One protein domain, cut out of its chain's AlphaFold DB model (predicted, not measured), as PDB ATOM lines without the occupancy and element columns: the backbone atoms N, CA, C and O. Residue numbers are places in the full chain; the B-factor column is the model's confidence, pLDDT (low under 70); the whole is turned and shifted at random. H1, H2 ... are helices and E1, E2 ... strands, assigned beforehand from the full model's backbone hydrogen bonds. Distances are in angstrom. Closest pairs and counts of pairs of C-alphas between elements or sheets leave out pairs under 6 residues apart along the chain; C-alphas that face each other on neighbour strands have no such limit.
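What this domain is: This is residues 3 to 101 of the 106 residues of an uncharacterized protein of Caulobacteraceae bacterium (UniProt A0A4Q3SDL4). Two separate strand hairpins each have a helix beside them: E3 and E4 with H1 loosely alongside, and E1 and E2 with the first part of the long helix H2 next to E2. H2 runs away from that place, and its end, with residues 96 to 101, sticks out, as do residues 8 to 13 in the loop of the first hairpin. The printed part has 99 residues with two named helices and four named strands, in the order E1, E2, H1, E3, E4, H2; both sheets, E1 - E2 and E3 - E4, are antiparallel, and the class is mixed, helices and strands. It is only just compact, close to loose, with a radius of gyration of the C-alphas of 14.8 A, and elongated, spanning 50 by 32 by 23 A.

Where its parts are: Find C-alpha 3 at (-54.251, -46.957, -8.655), where E1, residues 3 to 5, begins; E2 follows at residues 18 to 21. H1, residues 30 to 42, begins at (-43.588, -40.716, 4.619) and is 18.4 A long. Next come E3, residues 49 to 54, 16.3 A, and E4, residues 60 to 66, 17.1 A. H2, residues 78 to 99, runs 31.9 A to C-alpha 99 at (-43.641, -18.498, -10.764).

How they stand to each other: Look first at the hairpin E1 and E2, at 173 degrees, where N 3 and O 20 are 2.9 A apart. The closest C-alphas of E2 and H2 are those of Leu 21 and Asp 80, 6.2 A apart. In the hairpin E3 and E4, at 159 degrees, N 61 and O 53 are 2.8 A apart. The closest C-alphas of H1 and E4 are those of Glu 32 and Ile 60, 7.8 A apart. E1 and E2 are each apart from E3 and E4, and H1 is apart from H2. In H1 and H2 every O i to N i+4 pair is within hydrogen-bond range.

The domain as a whole: The two C-alphas farthest apart are those of Val 9 and Gly 101, 50.2 A. The printed part has no cut. The links E1 to E2 and E4 to H2 are long. Confidence is under 70 at residues 69 to 70 and 99 to 101.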
ATOM      1  N   ILE A   3     -54.630 -45.540  -8.762       94.06
ATOM      2  CA  ILE A   3     -54.251 -46.957  -8.655       94.06
ATOM      3  C   ILE A   3     -54.817 -47.677  -9.871       94.06
ATOM      4  O   ILE A   3     -56.030 -47.845  -9.992       94.06
ATOM      5  N   LYS A   4     -53.929 -48.106 -10.764       92.06
ATOM      6  CA  LYS A   4     -54.243 -48.865 -11.977       92.06
ATOM      7  C   LYS A   4     -54.074 -50.361 -11.684       92.06
ATOM      8  O   LYS A   4     -53.021 -50.765 -11.194       92.06
ATOM      9  N   ARG A   5     -55.084 -51.193 -11.961       91.69
ATOM     10  CA  ARG A   5     -54.969 -52.660 -11.839       91.69
ATOM     11  C   ARG A   5     -55.203 -53.344 -13.178       91.69
ATOM     12  O   ARG A   5     -56.016 -52.888 -13.982       91.69
ATOM     13  N   ARG A   6     -54.494 -54.456 -13.375       91.12
ATOM     14  CA  ARG A   6     -54.585 -55.339 -14.540       91.12
ATOM     15  C   ARG A   6     -54.491 -56.797 -14.091       91.12
ATOM     16  O   ARG A   6     -53.796 -57.066 -13.105       91.12
ATOM     17  N   PRO A   7     -55.177 -57.729 -14.767       90.31
ATOM     18  CA  PRO A   7     -54.900 -59.149 -14.621       90.31
ATOM     19  C   PRO A   7     -53.422 -59.464 -14.892       90.31
ATOM     20  O   PRO A   7     -52.735 -58.782 -15.646       90.31
ATOM     21  N   ALA A   8     -52.903 -60.523 -14.270       89.88
ATOM     22  CA  ALA A   8     -51.499 -60.898 -14.449       89.88
ATOM     23  C   ALA A   8     -51.176 -61.302 -15.901       89.88
ATOM     24  O   ALA A   8     -50.058 -61.079 -16.364       89.88
ATOM     25  N   VAL A   9     -52.159 -61.868 -16.609       94.06
ATOM     26  CA  VAL A   9     -52.021 -62.385 -17.981       94.06
ATOM     27  C   VAL A   9     -51.798 -61.289 -19.026       94.06
ATOM     28  O   VAL A   9     -51.181 -61.548 -20.051       94.06
ATOM     29  N   ASP A  10     -52.249 -60.064 -18.757       90.19
ATOM     30  CA  ASP A  10     -52.167 -58.909 -19.655       90.19
ATOM     31  C   ASP A  10     -51.594 -57.672 -18.940       90.19
ATOM     32  O   ASP A  10     -51.817 -56.533 -19.346       90.19
ATOM     33  N   ARG A  11     -50.795 -57.883 -17.885       84.94
ATOM     34  CA  ARG A  11     -50.256 -56.820 -17.012       84.94
ATOM     35  C   ARG A  11     -49.400 -55.760 -17.712       84.94
ATOM     36  O   ARG A  11     -49.190 -54.689 -17.145       84.94
ATOM     37  N   PHE A  12     -48.922 -56.058 -18.918       83.94
ATOM     38  CA  PHE A  12     -48.143 -55.149 -19.763       83.94
ATOM     39  C   PHE A  12     -48.976 -54.451 -20.850       83.94
ATOM     40  O   PHE A  12     -48.435 -53.663 -21.618       83.94
ATOM     41  N   ALA A  13     -50.278 -54.731 -20.941       85.62
ATOM     42  CA  ALA A  13     -51.169 -54.026 -21.850       85.62
ATOM     43  C   ALA A  13     -51.474 -52.609 -21.339       85.62
ATOM     44  O   ALA A  13     -51.415 -52.326 -20.142       85.62
ATOM     45  N   ASN A  14     -51.854 -51.707 -22.245       80.56
ATOM     46  CA  ASN A  14     -52.162 -50.325 -21.874       80.56
ATOM     47  C   ASN A  14     -53.516 -50.180 -21.162       80.56
ATOM     48  O   ASN A  14     -53.676 -49.277 -20.333       80.56
ATOM     49  N   HIS A  15     -54.485 -51.065 -21.421       83.62
ATOM     50  CA  HIS A  15     -55.796 -51.012 -20.767       83.62
ATOM     51  C   HIS A  15     -55.713 -51.399 -19.288       83.62
ATOM     52  O   HIS A  15     -54.864 -52.182 -18.878       83.62
ATOM     53  N   ASN A  16     -56.606 -50.837 -18.473       87.56
ATOM     54  CA  ASN A  16     -56.720 -51.147 -17.048       87.56
ATOM     55  C   ASN A  16     -58.060 -51.833 -16.795       87.56
ATOM     56  O   ASN A  16     -59.081 -51.353 -17.283       87.56
ATOM     57  N   SER A  17     -58.072 -52.913 -16.011       90.50
ATOM     58  CA  SER A  17     -59.324 -53.567 -15.601       90.50
ATOM     59  C   SER A  17     -60.080 -52.749 -14.560       90.50
ATOM     60  O   SER A  17     -61.303 -52.805 -14.484       90.50
ATOM     61  N   SER A  18     -59.357 -51.970 -13.755       91.88
ATOM     62  CA  SER A  18     -59.945 -50.989 -12.850       91.88
ATOM     63  C   SER A  18     -58.977 -49.848 -12.581       91.88
ATOM     64  O   SER A  18     -57.752 -49.983 -12.694       91.88
ATOM     65  N   THR A  19     -59.531 -48.689 -12.240       94.50
ATOM     66  CA  THR A  19     -58.759 -47.544 -11.770       94.50
ATOM     67  C   THR A  19     -59.509 -46.867 -10.639       94.50
ATOM     68  O   THR A  19     -60.710 -46.635 -10.753       94.50
ATOM     69  N   THR A  20     -58.804 -46.541  -9.559       95.25
ATOM     70  CA  THR A  20     -59.356 -45.766  -8.442       95.25
ATOM     71  C   THR A  20     -58.535 -44.509  -8.194       95.25
ATOM     72  O   THR A  20     -57.334 -44.469  -8.468       95.25
ATOM     73  N   LEU A  21     -59.193 -43.475  -7.669       95.56
ATOM     74  CA  LEU A  21     -58.549 -42.248  -7.217       95.56
ATOM     75  C   LEU A  21     -58.291 -42.323  -5.708       95.56
ATOM     76  O   LEU A  21     -59.191 -42.633  -4.932       95.56
ATOM     77  N   THR A  22     -57.068 -42.005  -5.295       95.56
ATOM     78  CA  THR A  22     -56.676 -41.915  -3.882       95.56
ATOM     79  C   THR A  22     -55.648 -40.801  -3.666       95.56
ATOM     80  O   THR A  22     -55.165 -40.188  -4.632       95.56
ATOM     81  N   THR A  23     -55.310 -40.531  -2.407       95.62
ATOM     82  CA  THR A  23     -54.211 -39.631  -2.042       95.62
ATOM     83  C   THR A  23     -52.878 -40.396  -1.993       95.62
ATOM     84  O   THR A  23     -52.886 -41.611  -1.764       95.62
ATOM     85  N   PRO A  24     -51.732 -39.740  -2.252       95.75
ATOM     86  CA  PRO A  24     -50.419 -40.382  -2.143       95.75
ATOM     87  C   PRO A  24     -50.145 -40.979  -0.753       95.75
ATOM     88  O   PRO A  24     -49.632 -42.090  -0.653       95.75
ATOM     89  N   GLU A  25     -50.566 -40.296   0.312       97.50
ATOM     90  CA  GLU A  25     -50.350 -40.677   1.720       97.50
ATOM     91  C   GLU A  25     -51.107 -41.949   2.114       97.50
ATOM     92  O   GLU A  25     -50.740 -42.628   3.068       97.50
ATOM     93  N   ALA A  26     -52.158 -42.303   1.370       97.12
ATOM     94  CA  ALA A  26     -52.877 -43.553   1.572       97.12
ATOM     95  C   ALA A  26     -52.138 -44.779   0.996       97.12
ATOM     96  O   ALA A  26     -52.592 -45.905   1.199       97.12
ATOM     97  N   VAL A  27     -51.051 -44.588   0.234       96.12
ATOM     98  CA  VAL A  27     -50.353 -45.667  -0.498       96.12
ATOM     99  C   VAL A  27     -48.850 -45.696  -0.251       96.12
ATOM    100  O   VAL A  27     -48.249 -46.775  -0.272       96.12
ATOM    101  N   PHE A  28     -48.241 -44.537  -0.033       97.50
ATOM    102  CA  PHE A  28     -46.822 -44.404   0.239       97.50
ATOM    103  C   PHE A  28     -46.595 -43.999   1.691       97.50
ATOM    104  O   PHE A  28     -47.319 -43.176   2.249       97.50
ATOM    105  N   SER A  29     -45.565 -44.580   2.295       97.88
ATOM    106  CA  SER A  29     -45.064 -44.136   3.595       97.88
ATOM    107  C   SER A  29     -44.434 -42.737   3.499       97.88
ATOM    108  O   SER A  29     -44.035 -42.321   2.409       97.88
ATOM    109  N   PRO A  30     -44.260 -42.017   4.624       98.25
ATOM    110  CA  PRO A  30     -43.588 -40.716   4.619       98.25
ATOM    111  C   PRO A  30     -42.193 -40.746   3.973       98.25
ATOM    112  O   PRO A  30     -41.862 -39.852   3.202       98.25
ATOM    113  N   LEU A  31     -41.417 -41.808   4.218       98.06
ATOM    114  CA  LEU A  31     -40.081 -41.979   3.638       98.06
ATOM    115  C   LEU A  31     -40.131 -42.196   2.116       98.06
ATOM    116  O   LEU A  31     -39.309 -41.661   1.380       98.06
ATOM    117  N   GLU A  32     -41.107 -42.965   1.631       98.38
ATOM    118  CA  GLU A  32     -41.312 -43.161   0.191       98.38
ATOM    119  C   GLU A  32     -41.746 -41.864  -0.493       98.38
ATOM    120  O   GLU A  32     -41.258 -41.559  -1.577       98.38
ATOM    121  N   LEU A  33     -42.623 -41.082   0.141       98.31
ATOM    122  CA  LEU A  33     -43.039 -39.774  -0.371       98.31
ATOM    123  C   LEU A  33     -41.864 -38.795  -0.444       98.31
ATOM    124  O   LEU A  33     -41.724 -38.092  -1.442       98.31
ATOM    125  N   GLU A  34     -41.003 -38.776   0.574       98.31
ATOM    126  CA  GLU A  34     -39.789 -37.957   0.575       98.31
ATOM    127  C   GLU A  34     -38.828 -38.367  -0.549       98.31
ATOM    128  O   GLU A  34     -38.335 -37.506  -1.281       98.31
ATOM    129  N   ALA A  35     -38.628 -39.673  -0.746       98.12
ATOM    130  CA  ALA A  35     -37.804 -40.201  -1.830       98.12
ATOM    131  C   ALA A  35     -38.381 -39.871  -3.218       98.12
ATOM    132  O   ALA A  35     -37.635 -39.465  -4.107       98.12
ATOM    133  N   ILE A  36     -39.702 -39.981  -3.406       98.00
ATOM    134  CA  ILE A  36     -40.383 -39.584  -4.650       98.00
ATOM    135  C   ILE A  36     -40.213 -38.080  -4.894       98.00
ATOM    136  O   ILE A  36     -39.902 -37.670  -6.009       98.00
ATOM    137  N   ALA A  37     -40.376 -37.250  -3.861       97.00
ATOM    138  CA  ALA A  37     -40.202 -35.806  -3.985       97.00
ATOM    139  C   ALA A  37     -38.752 -35.429  -4.330       97.00
ATOM    140  O   ALA A  37     -38.537 -34.535  -5.145       97.00
ATOM    141  N   ALA A  38     -37.763 -36.106  -3.736       97.94
ATOM    142  CA  ALA A  38     -36.355 -35.947  -4.095       97.94
ATOM    143  C   ALA A  38     -36.099 -36.338  -5.551       97.94
ATOM    144  O   ALA A  38     -35.530 -35.550  -6.300       97.94
ATOM    145  N   PHE A  39     -36.628 -37.485  -5.977       97.62
ATOM    146  CA  PHE A  39     -36.537 -37.935  -7.359       97.62
ATOM    147  C   PHE A  39     -37.133 -36.915  -8.346       97.62
ATOM    148  O   PHE A  39     -36.495 -36.594  -9.345       97.62
ATOM    149  N   CYS A  40     -38.319 -36.354  -8.070       96.38
ATOM    150  CA  CYS A  40     -38.910 -35.322  -8.932       96.38
ATOM    151  C   CYS A  40     -38.023 -34.075  -9.044       96.38
ATOM    152  O   CYS A  40     -37.877 -33.544 -10.143       96.38
ATOM    153  N   ARG A  41     -37.408 -33.625  -7.937       96.38
ATOM    154  CA  ARG A  41     -36.481 -32.480  -7.950       96.38
ATOM    155  C   ARG A  41     -35.243 -32.765  -8.794       96.38
ATOM    156  O   ARG A  41     -34.893 -31.947  -9.637       96.38
ATOM    157  N   ASP A  42     -34.632 -33.932  -8.618       97.19
ATOM    158  CA  ASP A  42     -33.424 -34.323  -9.354       97.19
ATOM    159  C   ASP A  42     -33.695 -34.495 -10.859       97.19
ATOM    160  O   ASP A  42     -32.829 -34.229 -11.691       97.19
ATOM    161  N   MET A  43     -34.919 -34.892 -11.221       95.75
ATOM    162  CA  MET A  43     -35.375 -34.992 -12.611       95.75
ATOM    163  C   MET A  43     -35.829 -33.654 -13.219       95.75
ATOM    164  O   MET A  43     -36.090 -33.606 -14.424       95.75
ATOM    165  N   GLY A  44     -35.967 -32.590 -12.416       94.25
ATOM    166  CA  GLY A  44     -36.564 -31.319 -12.846       94.25
ATOM    167  C   GLY A  44     -38.022 -31.472 -13.292       94.25
ATOM    168  O   GLY A  44     -38.407 -30.974 -14.350       94.25
ATOM    169  N   LEU A  45     -38.812 -32.250 -12.543       93.62
ATOM    170  CA  LEU A  45     -40.219 -32.531 -12.833       93.62
ATOM    171  C   LEU A  45     -41.141 -31.730 -11.904       93.62
ATOM    172  O   LEU A  45     -41.666 -32.264 -10.927       93.62
ATOM    173  N   ASP A  46     -41.370 -30.462 -12.241       91.56
ATOM    174  CA  ASP A  46     -42.300 -29.589 -11.505       91.56
ATOM    175  C   ASP A  46     -43.772 -29.920 -11.805       91.56
ATOM    176  O   ASP A  46     -44.654 -29.762 -10.960       91.56
ATOM    177  N   TRP A  47     -44.037 -30.428 -13.013       92.25
ATOM    178  CA  TRP A  47     -45.350 -30.886 -13.452       92.25
ATOM    179  C   TRP A  47     -45.236 -32.108 -14.366       92.25
ATOM    180  O   TRP A  47     -44.452 -32.120 -15.314       92.25
ATOM    181  N   GLY A  48     -46.046 -33.134 -14.101       92.12
ATOM    182  CA  GLY A  48     -46.082 -34.354 -14.901       92.12
ATOM    183  C   GLY A  48     -46.629 -35.552 -14.131       92.12
ATOM    184  O   GLY A  48     -47.332 -35.404 -13.131       92.12
ATOM    185  N   GLY A  49     -46.301 -36.752 -14.604       92.25
ATOM    186  CA  GLY A  49     -46.737 -38.014 -14.018       92.25
ATOM    187  C   GLY A  49     -45.589 -38.998 -13.827       92.25
ATOM    188  O   GLY A  49     -44.666 -39.065 -14.637       92.25
ATOM    189  N   LEU A  50     -45.680 -39.801 -12.771       94.56
ATOM    190  CA  LEU A  50     -44.805 -40.947 -12.535       94.56
ATOM    191  C   LEU A  50     -45.626 -42.228 -12.641       94.56
ATOM    192  O   LEU A  50     -46.703 -42.319 -12.042       94.56
ATOM    193  N   ASP A  51     -45.094 -43.234 -13.328       92.25
ATOM    194  CA  ASP A  51     -45.582 -44.601 -13.169       92.25
ATOM    195  C   ASP A  51     -44.672 -45.323 -12.166       92.25
ATOM    196  O   ASP A  51     -43.460 -45.451 -12.355       92.25
ATOM    197  N   ILE A  52     -45.274 -45.766 -11.061       95.25
ATOM    198  CA  ILE A  52     -44.581 -46.389  -9.930       95.25
ATOM    199  C   ILE A  52     -45.156 -47.785  -9.710       95.25
ATOM    200  O   ILE A  52     -46.374 -47.955  -9.598       95.25
ATOM    201  N   LEU A  53     -44.281 -48.783  -9.616       94.31
ATOM    202  CA  LEU A  53     -44.634 -50.155  -9.258       94.31
ATOM    203  C   LEU A  53     -44.112 -50.484  -7.862       94.31
ATOM    204  O   LEU A  53     -43.051 -50.011  -7.469       94.31
ATOM    205  N   ARG A  54     -44.843 -51.321  -7.125       94.81
ATOM    206  CA  ARG A  54     -44.395 -51.884  -5.848       94.81
ATOM    207  C   ARG A  54     -44.150 -53.374  -6.036       94.81
ATOM    208  O   ARG A  54     -45.054 -54.082  -6.485       94.81
ATOM    209  N   ASP A  55     -42.946 -53.829  -5.724       94.56
ATOM    210  CA  ASP A  55     -42.623 -55.253  -5.756       94.56
ATOM    211  C   ASP A  55     -43.111 -55.960  -4.480       94.56
ATOM    212  O   ASP A  55     -43.483 -55.336  -3.482       94.56
ATOM    213  N   LYS A  56     -43.130 -57.294  -4.512       94.44
ATOM    214  CA  LYS A  56     -43.538 -58.158  -3.395       94.44
ATOM    215  C   LYS A  56     -42.689 -57.979  -2.132       94.44
ATOM    216  O   LYS A  56     -43.150 -58.319  -1.049       94.44
ATOM    217  N   ASP A  57     -41.455 -57.494  -2.272       95.19
ATOM    218  CA  ASP A  57     -40.558 -57.188  -1.154       95.19
ATOM    219  C   ASP A  57     -40.890 -55.844  -0.479       95.19
ATOM    220  O   ASP A  57     -40.265 -55.467   0.511       95.19
ATOM    221  N   GLY A  58     -41.893 -55.133  -1.003       94.88
ATOM    222  CA  GLY A  58     -42.373 -53.856  -0.503       94.88
ATOM    223  C   GLY A  58     -41.683 -52.648  -1.126       94.88
ATOM    224  O   GLY A  58     -42.191 -51.542  -0.943       94.88
ATOM    225  N   ARG A  59     -40.591 -52.816  -1.883       97.06
ATOM    226  CA  ARG A  59     -39.877 -51.695  -2.510       97.06
ATOM    227  C   ARG A  59     -40.688 -51.099  -3.651       97.06
ATOM    228  O   ARG A  59     -41.351 -51.819  -4.402       97.06
ATOM    229  N   ILE A  60     -40.609 -49.780  -3.791       97.69
ATOM    230  CA  ILE A  60     -41.194 -49.058  -4.920       97.69
ATOM    231  C   ILE A  60     -40.133 -48.753  -5.976       97.69
ATOM    232  O   ILE A  60     -38.975 -48.493  -5.656       97.69
ATOM    233  N   TYR A  61     -40.552 -48.767  -7.235       97.00
ATOM    234  CA  TYR A  61     -39.720 -48.499  -8.398       97.00
ATOM    235  C   TYR A  61     -40.445 -47.494  -9.284       97.00
ATOM    236  O   TYR A  61     -41.563 -47.762  -9.731       97.00
ATOM    237  N   VAL A  62     -39.815 -46.350  -9.543       96.50
ATOM    238  CA  VAL A  62     -40.253 -45.431 -10.600       96.50
ATOM    239  C   VAL A  62     -39.813 -46.044 -11.926       96.50
ATOM    240  O   VAL A  62     -38.618 -46.215 -12.154       96.50
ATOM    241  N   VAL A  63     -40.769 -46.439 -12.765       94.12
ATOM    242  CA  VAL A  63     -40.489 -47.125 -14.039       94.12
ATOM    243  C   VAL A  63     -40.625 -46.209 -15.248       94.12
ATOM    244  O   VAL A  63     -40.101 -46.540 -16.307       94.12
ATOM    245  N   ASP A  64     -41.303 -45.071 -15.090       92.19
ATOM    246  CA  ASP A  64     -41.428 -44.053 -16.130       92.19
ATOM    247  C   ASP A  64     -41.654 -42.655 -15.529       92.19
ATOM    248  O   ASP A  64     -42.259 -42.512 -14.459       92.19
ATOM    249  N   VAL A  65     -41.178 -41.632 -16.243       93.94
ATOM    250  CA  VAL A  65     -41.249 -40.210 -15.887       93.94
ATOM    251  C   VAL A  65     -41.807 -39.436 -17.075       93.94
ATOM    252  O   VAL A  65     -41.116 -39.179 -18.061       93.94
ATOM    253  N   ASN A  66     -43.065 -39.024 -16.971       90.00
ATOM    254  CA  ASN A  66     -43.804 -38.396 -18.058       90.00
ATOM    255  C   ASN A  66     -43.944 -36.887 -17.830       90.00
ATOM    256  O   ASN A  66     -44.612 -36.460 -16.890       90.00
ATOM    257  N   LYS A  67     -43.369 -36.068 -18.724       83.25
ATOM    258  CA  LYS A  67     -43.522 -34.594 -18.700       83.25
ATOM    259  C   LYS A  67     -44.919 -34.120 -19.116       83.25
ATOM    260  O   LYS A  67     -45.325 -33.014 -18.777       83.25
ATOM    261  N   THR A  68     -45.654 -34.953 -19.847       76.25
ATOM    262  CA  THR A  68     -47.042 -34.688 -20.227       76.25
ATOM    263  C   THR A  68     -47.937 -35.532 -19.337       76.25
ATOM    264  O   THR A  68     -47.952 -36.755 -19.466       76.25
ATOM    265  N   ASP A  69     -48.675 -34.896 -18.430       67.69
ATOM    266  CA  ASP A  69     -49.658 -35.622 -17.631       67.69
ATOM    267  C   ASP A  69     -50.750 -36.182 -18.556       67.69
ATOM    268  O   ASP A  69     -51.413 -35.452 -19.294       67.69
ATOM    269  N   MET A  70     -50.929 -37.501 -18.533       64.81
ATOM    270  CA  MET A  70     -51.863 -38.233 -19.391       64.81
ATOM    271  C   MET A  70     -53.290 -38.205 -18.827       64.81
ATOM    272  O   MET A  70     -54.013 -39.193 -18.925       64.81
ATOM    273  N   GLY A  71     -53.702 -37.084 -18.228       74.19
ATOM    274  CA  GLY A  71     -55.041 -36.859 -17.685       74.19
ATOM    275  C   GLY A  71     -55.574 -37.987 -16.781       74.19
ATOM    276  O   GLY A  71     -54.850 -38.883 -16.338       74.19
ATOM    277  N   PRO A  72     -56.879 -37.981 -16.464       85.25
ATOM    278  CA  PRO A  72     -57.463 -39.079 -15.717       85.25
ATOM    279  C   PRO A  72     -57.611 -40.333 -16.609       85.25
ATOM    280  O   PRO A  72     -58.144 -40.234 -17.719       85.25
ATOM    281  N   PRO A  73     -57.226 -41.537 -16.135       88.19
ATOM    282  CA  PRO A  73     -57.305 -42.762 -16.929       88.19
ATOM    283  C   PRO A  73     -58.714 -43.062 -17.459       88.19
ATOM    284  O   PRO A  73     -59.717 -42.824 -16.782       88.19
ATOM    285  N   ILE A  74     -58.800 -43.677 -18.644       87.56
ATOM    286  CA  ILE A  74     -60.081 -44.006 -19.299       87.56
ATOM    287  C   ILE A  74     -60.988 -44.850 -18.389       87.56
ATOM    288  O   ILE A  74     -62.184 -44.573 -18.309       87.56
ATOM    289  N   ALA A  75     -60.426 -45.821 -17.665       90.62
ATOM    290  CA  ALA A  75     -61.165 -46.718 -16.773       90.62
ATOM    291  C   ALA A  75     -61.576 -46.082 -15.427       90.62
ATOM    292  O   ALA A  75     -62.226 -46.741 -14.617       90.62
ATOM    293  N   LEU A  76     -61.206 -44.824 -15.159       93.88
ATOM    294  CA  LEU A  76     -61.589 -44.131 -13.930       93.88
ATOM    295  C   LEU A  76     -63.089 -43.752 -13.968       93.88
ATOM    296  O   LEU A  76     -63.558 -43.232 -14.989       93.88
ATOM    297  N   PRO A  77     -63.861 -43.963 -12.884       94.50
ATOM    298  CA  PRO A  77     -65.261 -43.542 -12.820       94.50
ATOM    299  C   PRO A  77     -65.429 -42.040 -13.077       94.50
ATOM    300  O   PRO A  77     -64.612 -41.239 -12.632       94.50
ATOM    301  N   LEU A  78     -66.517 -41.633 -13.745       95.12
ATOM    302  CA  LEU A  78     -66.736 -40.231 -14.139       95.12
ATOM    303  C   LEU A  78     -66.633 -39.248 -12.962       95.12
ATOM    304  O   LEU A  78     -65.994 -38.207 -13.084       95.12
ATOM    305  N   LYS A  79     -67.211 -39.599 -11.807       96.31
ATOM    306  CA  LYS A  79     -67.119 -38.791 -10.582       96.31
ATOM    307  C   LYS A  79     -65.664 -38.526 -10.181       96.31
ATOM    308  O   LYS A  79     -65.307 -37.396  -9.855       96.31
ATOM    309  N   ASP A  80     -64.828 -39.555 -10.238       96.31
ATOM    310  CA  ASP A  80     -63.417 -39.457  -9.876       96.31
ATOM    311  C   ASP A  80     -62.596 -38.763 -10.964       96.31
ATOM    312  O   ASP A  80     -61.647 -38.059 -10.632       96.31
ATOM    313  N   LYS A  81     -62.984 -38.877 -12.243       95.50
ATOM    314  CA  LYS A  81     -62.396 -38.077 -13.330       95.50
ATOM    315  C   LYS A  81     -62.577 -36.589 -13.066       95.50
ATOM    316  O   LYS A  81     -61.591 -35.866 -13.043       95.50
ATOM    317  N   LEU A  82     -63.810 -36.156 -12.794       96.25
ATOM    318  CA  LEU A  82     -64.106 -34.753 -12.490       96.25
ATOM    319  C   LEU A  82     -63.314 -34.273 -11.270       96.25
ATOM    320  O   LEU A  82     -62.670 -33.229 -11.326       96.25
ATOM    321  N   ARG A  83     -63.290 -35.073 -10.196       96.12
ATOM    322  CA  ARG A  83     -62.520 -34.751  -8.989       96.12
ATOM    323  C   ARG A  83     -61.022 -34.632  -9.269       96.12
ATOM    324  O   ARG A  83     -60.400 -33.680  -8.809       96.12
ATOM    325  N   ALA A  84     -60.441 -35.584  -9.999       94.81
ATOM    326  CA  ALA A  84     -59.025 -35.565 -10.347       94.81
ATOM    327  C   ALA A  84     -58.680 -34.342 -11.201       94.81
ATOM    328  O   ALA A  84     -57.719 -33.645 -10.889       94.81
ATOM    329  N   THR A  85     -59.498 -34.031 -12.209       94.62
ATOM    330  CA  THR A  85     -59.324 -32.839 -13.042       94.62
ATOM    331  C   THR A  85     -59.362 -31.559 -12.209       94.62
ATOM    332  O   THR A  85     -58.496 -30.711 -12.389       94.62
ATOM    333  N   SER A  86     -60.301 -31.414 -11.268       95.19
ATOM    334  CA  SER A  86     -60.347 -30.235 -10.390       95.19
ATOM    335  C   SER A  86     -59.112 -30.111  -9.492       95.19
ATOM    336  O   SER A  86     -58.603 -29.007  -9.320       95.19
ATOM    337  N   LEU A  87     -58.614 -31.225  -8.941       94.12
ATOM    338  CA  LEU A  87     -57.400 -31.231  -8.114       94.12
ATOM    339  C   LEU A  87     -56.162 -30.832  -8.923       94.12
ATOM    340  O   LEU A  87     -55.385 -29.995  -8.473       94.12
ATOM    341  N   LEU A  88     -56.006 -31.402 -10.121       92.81
ATOM    342  CA  LEU A  88     -54.907 -31.071 -11.024       92.81
ATOM    343  C   LEU A  88     -54.996 -29.609 -11.474       92.81
ATOM    344  O   LEU A  88     -54.009 -28.891 -11.394       92.81
ATOM    345  N   ALA A  89     -56.179 -29.125 -11.857       93.44
ATOM    346  CA  ALA A  89     -56.364 -27.726 -12.237       93.44
ATOM    347  C   ALA A  89     -55.983 -26.764 -11.098       93.44
ATOM    348  O   ALA A  89     -55.276 -25.790 -11.336       93.44
ATOM    349  N   ALA A  90     -56.400 -27.052  -9.861       94.50
ATOM    350  CA  ALA A  90     -56.039 -26.237  -8.703       94.50
ATOM    351  C   ALA A  90     -54.522 -26.236  -8.444       94.50
ATOM    352  O   ALA A  90     -53.940 -25.169  -8.269       94.50
ATOM    353  N   ALA A  91     -53.878 -27.408  -8.474       92.12
ATOM    354  CA  ALA A  91     -52.432 -27.525  -8.286       92.12
ATOM    355  C   ALA A  91     -51.644 -26.805  -9.392       92.12
ATOM    356  O   ALA A  91     -50.683 -26.096  -9.104       92.12
ATOM    357  N   PHE A  92     -52.090 -26.926 -10.645       91.81
ATOM    358  CA  PHE A  92     -51.473 -26.243 -11.777       91.81
ATOM    359  C   PHE A  92     -51.597 -24.721 -11.657       91.81
ATOM    360  O   PHE A  92     -50.619 -24.006 -11.856       91.81
ATOM    361  N   LEU A  93     -52.773 -24.216 -11.259       94.00
ATOM    362  CA  LEU A  93     -52.970 -22.791 -10.980       94.00
ATOM    363  C   LEU A  93     -52.045 -22.303  -9.861       94.00
ATOM    364  O   LEU A  93     -51.518 -21.198  -9.951       94.00
ATOM    365  N   THR A  94     -51.832 -23.091  -8.806       94.12
ATOM    366  CA  THR A  94     -50.863 -22.740  -7.759       94.12
ATOM    367  C   THR A  94     -49.448 -22.637  -8.324       94.12
ATOM    368  O   THR A  94     -48.796 -21.627  -8.073       94.12
ATOM    369  N   LEU A  95     -49.007 -23.615  -9.120       91.31
ATOM    370  CA  LEU A  95     -47.669 -23.637  -9.717       91.31
ATOM    371  C   LEU A  95     -47.397 -22.383 -10.567       91.31
ATOM    372  O   LEU A  95     -46.456 -21.643 -10.295       91.31
ATOM    373  N   ILE A  96     -48.270 -22.074 -11.531       93.56
ATOM    374  CA  ILE A  96     -48.056 -20.933 -12.444       93.56
ATOM    375  C   ILE A  96     -48.168 -19.567 -11.740       93.56
ATOM    376  O   ILE A  96     -47.557 -18.581 -12.157       93.56
ATOM    377  N   ASN A  97     -48.929 -19.491 -10.643       92.88
ATOM    378  CA  ASN A  97     -49.020 -18.272  -9.839       92.88
ATOM    379  C   ASN A  97     -47.823 -18.106  -8.887       92.88
ATOM    380  O   ASN A  97     -47.496 -16.978  -8.526       92.88
ATOM    381  N   GLN A  98     -47.148 -19.190  -8.493       80.94
ATOM    382  CA  GLN A  98     -45.909 -19.128  -7.707       80.94
ATOM    383  C   GLN A  98     -44.724 -18.630  -8.546       80.94
ATOM    384  O   GLN A  98     -43.926 -17.828  -8.060       80.94
ATOM    385  N   GLU A  99     -44.650 -19.014  -9.823       59.47
ATOM    386  CA  GLU A  99     -43.641 -18.498 -10.764       59.47
ATOM    387  C   GLU A  99     -43.785 -16.986 -11.015       59.47
ATOM    388  O   GLU A  99     -42.798 -16.282 -11.219       59.47
ATOM    389  N   SER A 100     -44.999 -16.445 -10.890       55.28
ATOM    390  CA  SER A 100     -45.268 -15.009 -11.064       55.28
ATOM    391  C   SER A 100     -44.706 -14.124  -9.930       55.28
ATOM    392  O   SER A 100     -44.700 -12.901 -10.054       55.28
ATOM    393  N   GLY A 101     -44.229 -14.714  -8.825       50.78
ATOM    394  CA  GLY A 101     -43.724 -13.999  -7.644       50.78
ATOM    395  C   GLY A 101     -42.199 -13.856  -7.538       50.78
ATOM    396  O   GLY A 101     -41.729 -13.196  -6.616       50.78
TER     397      GLY A 101